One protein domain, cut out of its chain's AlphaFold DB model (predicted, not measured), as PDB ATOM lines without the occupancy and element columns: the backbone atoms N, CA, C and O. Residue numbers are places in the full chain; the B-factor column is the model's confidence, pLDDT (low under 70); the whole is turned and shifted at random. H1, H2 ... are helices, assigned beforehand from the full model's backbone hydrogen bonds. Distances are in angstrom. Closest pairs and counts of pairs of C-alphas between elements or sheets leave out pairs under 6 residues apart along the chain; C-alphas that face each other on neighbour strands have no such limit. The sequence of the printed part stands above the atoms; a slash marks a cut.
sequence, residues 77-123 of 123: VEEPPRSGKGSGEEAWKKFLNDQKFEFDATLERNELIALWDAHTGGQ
ATOM      1  N   VAL A  77     118.526 136.368 132.449       57.69
ATOM      2  CA  VAL A  77     119.839 136.669 132.999       57.69
ATOM      3  C   VAL A  77     120.357 135.320 133.459       57.69
ATOM      4  O   VAL A  77     119.918 134.784 134.473       57.69
ATOM      5  N   GLU A  78     121.153 134.697 132.594       64.38
ATOM      6  CA  GLU A  78     121.618 133.332 132.764       64.38
ATOM      7  C   GLU A  78     122.421 133.316 134.060       64.38
ATOM      8  O   GLU A  78     123.437 134.011 134.174       64.38
ATOM      9  N   GLU A  79     121.906 132.610 135.072       71.25
ATOM     10  CA  GLU A  79     122.570 132.538 136.366       71.25
ATOM     11  C   GLU A  79     124.017 132.080 136.134       71.25
ATOM     12  O   GLU A  79     124.249 131.094 135.418       71.25
ATOM     13  N   PRO A  80     125.020 132.796 136.673       76.62
ATOM     14  CA  PRO A  80     126.397 132.392 136.485       76.62
ATOM     15  C   PRO A  80     126.544 130.957 136.991       76.62
ATOM     16  O   PRO A  80     125.966 130.604 138.025       76.62
ATOM     17  N   PRO A  81     127.316 130.102 136.295       77.25
ATOM     18  CA  PRO A  81     127.374 128.689 136.628       77.25
ATOM     19  C   PRO A  81     127.688 128.518 138.115       77.25
ATOM     20  O   PRO A  81     128.578 129.182 138.654       77.25
ATOM     21  N   ARG A  82     126.983 127.616 138.801       78.88
ATOM     22  CA  ARG A  82     127.214 127.364 140.234       78.88
ATOM     23  C   ARG A  82     128.538 126.646 140.501       78.88
ATOM     24  O   ARG A  82     128.913 126.474 141.655       78.88
ATOM     25  N   SER A  83     129.258 126.179 139.477       74.50
ATOM     26  CA  SER A  83     130.612 125.613 139.575       74.50
ATOM     27  C   SER A  83     131.323 125.580 138.223       74.50
ATOM     28  O   SER A  83     130.697 125.324 137.199       74.50
ATOM     29  N   GLY A  84     132.645 125.779 138.237       69.88
ATOM     30  CA  GLY A  84     133.491 125.714 137.045       69.88
ATOM     31  C   GLY A  84     134.121 127.049 136.642       69.88
ATOM     32  O   GLY A  84     134.194 128.008 137.411       69.88
ATOM     33  N   LYS A  85     134.650 127.086 135.416       63.00
ATOM     34  CA  LYS A  85     135.337 128.253 134.853       63.00
ATOM     35  C   LYS A  85     134.293 129.303 134.463       63.00
ATOM     36  O   LYS A  85     133.492 129.050 133.574       63.00
ATOM     37  N   GLY A  86     134.305 130.450 135.140       65.25
ATOM     38  CA  GLY A  86     133.272 131.492 135.009       65.25
ATOM     39  C   GLY A  86     132.357 131.612 136.232       65.25
ATOM     40  O   GLY A  86     131.652 132.601 136.367       65.25
ATOM     41  N   SER A  87     132.442 130.671 137.176       69.19
ATOM     42  CA  SER A  87     131.732 130.685 138.464       69.19
ATOM     43  C   SER A  87     132.482 131.454 139.552       69.19
ATOM     44  O   SER A  87     132.488 131.031 140.706       69.19
ATOM     45  N   GLY A  88     133.224 132.501 139.198       78.06
ATOM     46  CA  GLY A  88     133.997 133.265 140.178       78.06
ATOM     47  C   GLY A  88     133.091 134.064 141.111       78.06
ATOM     48  O   GLY A  88     131.961 134.393 140.755       78.06
ATOM     49  N   GLU A  89     133.607 134.424 142.285       83.75
ATOM     50  CA  GLU A  89     132.954 135.389 143.180       83.75
ATOM     51  C   GLU A  89     132.600 136.673 142.432       83.75
ATOM     52  O   GLU A  89     131.490 137.165 142.548       83.75
ATOM     53  N   GLU A  90     133.506 137.171 141.588       83.44
ATOM     54  CA  GLU A  90     133.288 138.367 140.771       83.44
ATOM     55  C   GLU A  90     132.103 138.226 139.806       83.44
ATOM     56  O   GLU A  90     131.363 139.185 139.604       83.44
ATOM     57  N   ALA A  91     131.881 137.031 139.245       85.12
ATOM     58  CA  ALA A  91     130.748 136.772 138.359       85.12
ATOM     59  C   ALA A  91     129.424 136.806 139.132       85.12
ATOM     60  O   ALA A  91     128.468 137.428 138.677       85.12
ATOM     61  N   TRP A  92     129.397 136.215 140.331       85.62
ATOM     62  CA  TRP A  92     128.237 136.259 141.224       85.62
ATOM     63  C   TRP A  92     127.977 137.666 141.771       85.62
ATOM     64  O   TRP A  92     126.843 138.122 141.738       85.62
ATOM     65  N   LYS A  93     129.010 138.407 142.185       85.81
ATOM     66  CA  LYS A  93     128.874 139.800 142.647       85.81
ATOM     67  C   LYS A  93     128.350 140.708 141.537       85.81
ATOM     68  O   LYS A  93     127.471 141.527 141.786       85.81
ATOM     69  N   LYS A  94     128.859 140.550 140.310       84.38
ATOM     70  CA  LYS A  94     128.386 141.312 139.149       84.38
ATOM     71  C   LYS A  94     126.936 140.974 138.812       84.38
ATOM     72  O   LYS A  94     126.157 141.892 138.608       84.38
ATOM     73  N   PHE A  95     126.585 139.689 138.800       85.06
ATOM     74  CA  PHE A  95     125.217 139.233 138.564       85.06
ATOM     75  C   PHE A  95     124.251 139.786 139.616       85.06
ATOM     76  O   PHE A  95     123.258 140.401 139.261       85.06
ATOM     77  N   LEU A  96     124.568 139.678 140.906       85.56
ATOM     78  CA  LEU A  96     123.704 140.210 141.959       85.56
ATOM     79  C   LEU A  96     123.579 141.740 141.905       85.56
ATOM     80  O   LEU A  96     122.500 142.273 142.138       85.56
ATOM     81  N   ASN A  97     124.650 142.455 141.547       84.12
ATOM     82  CA  ASN A  97     124.605 143.908 141.376       84.12
ATOM     83  C   ASN A  97     123.739 144.323 140.171       84.12
ATOM     84  O   ASN A  97     122.968 145.276 140.266       84.12
ATOM     85  N   ASP A  98     123.835 143.577 139.070       84.00
ATOM     86  CA  ASP A  98     123.014 143.744 137.866       84.00
ATOM     87  C   ASP A  98     121.526 143.498 138.163       84.00
ATOM     88  O   ASP A  98     120.679 144.322 137.830       84.00
ATOM     89  N   GLN A  99     121.232 142.454 138.945       80.94
ATOM     90  CA  GLN A  99     119.898 142.150 139.472       80.94
ATOM     91  C   GLN A  99     119.405 143.147 140.533       80.94
ATOM     92  O   GLN A  99     118.319 142.966 141.081       80.94
ATOM     93  N   LYS A 100     120.194 144.186 140.852       81.50
ATOM     94  CA  LYS A 100     119.919 145.158 141.925       81.50
ATOM     95  C   LYS A 100     119.635 144.476 143.271       81.50
ATOM     96  O   LYS A 100     118.892 145.002 144.097       81.50
ATOM     97  N   PHE A 101     120.227 143.304 143.489       83.00
ATOM     98  CA  PHE A 101     120.079 142.523 144.706       83.00
ATOM     99  C   PHE A 101     121.047 143.037 145.774       83.00
ATOM    100  O   PHE A 101     122.236 143.230 145.515       83.00
ATOM    101  N   GLU A 102     120.549 143.245 146.991       86.19
ATOM    102  CA  GLU A 102     121.383 143.633 148.127       86.19
ATOM    103  C   GLU A 102     122.101 142.403 148.695       86.19
ATOM    104  O   GLU A 102     121.490 141.505 149.271       86.19
ATOM    105  N   PHE A 103     123.423 142.361 148.539       84.62
ATOM    106  CA  PHE A 103     124.286 141.330 149.110       84.62
ATOM    107  C   PHE A 103     125.512 141.965 149.754       84.62
ATOM    108  O   PHE A 103     125.927 143.071 149.406       84.62
ATOM    109  N   ASP A 104     126.139 141.228 150.665       86.00
ATOM    110  CA  ASP A 104     127.376 141.674 151.283       86.00
ATOM    111  C   ASP A 104     128.580 141.246 150.423       86.00
ATOM    112  O   ASP A 104     128.820 140.064 150.170       86.00
ATOM    113  N   ALA A 105     129.335 142.226 149.917       80.81
ATOM    114  CA  ALA A 105     130.454 141.995 149.003       80.81
ATOM    115  C   ALA A 105     131.667 141.321 149.670       80.81
ATOM    116  O   ALA A 105     132.626 140.978 148.968       80.81
ATOM    117  N   THR A 106     131.643 141.132 150.992       86.06
ATOM    118  CA  THR A 106     132.650 140.361 151.732       86.06
ATOM    119  C   THR A 106     132.362 138.862 151.735       86.06
ATOM    120  O   THR A 106     133.270 138.083 152.020       86.06
ATOM    121  N   LEU A 107     131.141 138.460 151.367       83.88
ATOM    122  CA  LEU A 107     130.729 137.064 151.324       83.88
ATOM    123  C   LEU A 107     131.385 136.317 150.165       83.88
ATOM    124  O   LEU A 107     131.598 136.854 149.068       83.88
ATOM    125  N   GLU A 108     131.664 135.041 150.419       86.38
ATOM    126  CA  GLU A 108     132.207 134.134 149.419       86.38
ATOM    127  C   GLU A 108     131.129 133.720 148.413       86.38
ATOM    128  O   GLU A 108     129.923 133.765 148.671       86.38
ATOM    129  N   ARG A 109     131.564 133.210 147.257       85.88
ATOM    130  CA  ARG A 109     130.684 132.766 146.165       85.88
ATOM    131  C   ARG A 109     129.533 131.883 146.650       85.88
ATOM    132  O   ARG A 109     128.411 132.032 146.187       85.88
ATOM    133  N   ASN A 110     129.814 130.930 147.539       85.44
ATOM    134  CA  ASN A 110     128.806 129.979 148.013       85.44
ATOM    135  C   ASN A 110     127.714 130.650 148.852       85.44
ATOM    136  O   ASN A 110     126.560 130.243 148.762       85.44
ATOM    137  N   GLU A 111     128.056 131.682 149.620       88.19
ATOM    138  CA  GLU A 111     127.088 132.450 150.401       88.19
ATOM    139  C   GLU A 111     126.249 133.359 149.500       88.19
ATOM    140  O   GLU A 111     125.036 133.434 149.674       88.19
ATOM    141  N   LEU A 112     126.859 133.960 148.471       86.88
ATOM    142  CA  LEU A 112     126.144 134.721 147.438       86.88
ATOM    143  C   LEU A 112     125.124 133.851 146.689       86.88
ATOM    144  O   LEU A 112     123.984 134.268 146.495       86.88
ATOM    145  N   ILE A 113     125.511 132.623 146.324       86.44
ATOM    146  CA  ILE A 113     124.610 131.635 145.712       86.44
ATOM    147  C   ILE A 113     123.466 131.293 146.669       86.44
ATOM    148  O   ILE A 113     122.314 131.277 146.252       86.44
ATOM    149  N   ALA A 114     123.768 131.018 147.940       86.81
ATOM    150  CA  ALA A 114     122.758 130.645 148.927       86.81
ATOM    151  C   ALA A 114     121.755 131.779 149.198       86.81
ATOM    152  O   ALA A 114     120.561 131.518 149.322       86.81
ATOM    153  N   LEU A 115     122.220 133.032 149.250       87.31
ATOM    154  CA  LEU A 115     121.360 134.213 149.373       87.31
ATOM    155  C   LEU A 115     120.444 134.376 148.160       87.31
ATOM    156  O   LEU A 115     119.251 134.630 148.319       87.31
ATOM    157  N   TRP A 116     120.992 134.194 146.959       84.44
ATOM    158  CA  TRP A 116     120.220 134.255 145.723       84.44
ATOM    159  C   TRP A 116     119.180 133.137 145.620       84.44
ATOM    160  O   TRP A 116     118.040 133.385 145.241       84.44
ATOM    161  N   ASP A 117     119.542 131.912 145.994       84.00
ATOM    162  CA  ASP A 117     118.648 130.749 145.987       84.00
ATOM    163  C   ASP A 117     117.513 130.922 147.015       84.00
ATOM    164  O   ASP A 117     116.342 130.694 146.708       84.00
ATOM    165  N   ALA A 118     117.832 131.458 148.200       84.88
ATOM    166  CA  ALA A 118     116.842 131.828 149.210       84.88
ATOM    167  C   ALA A 118     115.895 132.944 148.733       84.88
ATOM    168  O   ALA A 118     114.713 132.930 149.075       84.88
ATOM    169  N   HIS A 119     116.397 133.896 147.943       80.69
ATOM    170  CA  HIS A 119     115.596 134.977 147.371       80.69
ATOM    171  C   HIS A 119     114.683 134.506 146.232       80.69
ATOM    172  O   HIS A 119     113.507 134.857 146.193       80.69
ATOM    173  N   THR A 120     115.220 133.699 145.317       78.12
ATOM    174  CA  THR A 120     114.499 133.181 144.141       78.12
ATOM    175  C   THR A 120     113.599 131.988 144.462       78.12
ATOM    176  O   THR A 120     112.775 131.598 143.637       78.12
ATOM    177  N   GLY A 121     113.684 131.464 145.686       60.50
ATOM    178  CA  GLY A 121     112.763 130.463 146.205       60.50
ATOM    179  C   GLY A 121     113.105 129.033 145.805       60.50
ATOM    180  O   GLY A 121     112.171 128.269 145.593       60.50
ATOM    181  N   GLY A 122     114.401 128.694 145.728       55.41
ATOM    182  CA  GLY A 122     114.949 127.336 145.594       55.41
ATOM    183  C   GLY A 122     114.267 126.456 144.542       55.41
ATOM    184  O   GLY A 122     113.244 125.833 144.823       55.41
ATOM    185  N   GLN A 123     114.846 126.366 143.342       46.72
ATOM    186  CA  GLN A 123     114.404 125.390 142.333       46.72
ATOM    187  C   GLN A 123     114.644 123.937 142.755       46.72
ATOM    188  O   GLN A 123     115.720 123.645 143.326       46.72
TER     189      GLN A 123
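This is residues 77 to 123 of the 123 residues of an uncharacterized protein of Rhodococcus erythropolis (UniProt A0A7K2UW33). Two short helices, H1 and H2, lie side by side as a narrow V, running the same way and coming closest at their first residues. Between them in the chain, residues 99 to 108 form a loop that leads back from the end of H1 to the beginning of H2, and residues 77 to 88 form a wide loop before H1. The printed part has 47 residues with two named helices, H1 then H2, and no named strand; the class is all helix, though under half of the residues, 22 of 47, are in named elements. The whole is compact and rounded, with a radius of gyration of the C-alphas of 9.6 A and spans of 25 by 24 by 18 A.

The longest helix is H2, residues 109 to 120, and it touches H1, residues 89 to 98, with 6 pairs of C-alphas within 8 A. Their closest C-alphas are those of Glu 89 and Arg 109, 4.6 A apart. Their lines stand at a shallow tilt of 31 degrees, and they run the same way. Their centres are 11.2 A apart. In both helices, every O i to N i+4 pair is within hydrogen-bond range.

H2 has 12 residues and measures 16.3 A from C-alpha 109 at (130.684, 132.766, 146.165) to C-alpha 120 at (114.499, 133.181, 144.141). H1 has 10 residues and measures 14.0 A, beginning with C-alpha 89 at (132.954, 135.389, 143.180).

The two C-alphas farthest apart are those of Thr 106 and Gln 123, at 25.4 A. The printed part has no cut, and Gln 123 is the chain's last residue. The link from H1 to H2, 10 residues, is short. The mean pLDDT of the printed part is 79.0, with residues 77 to 78, 84 to 87 and 121 to 123 under 70.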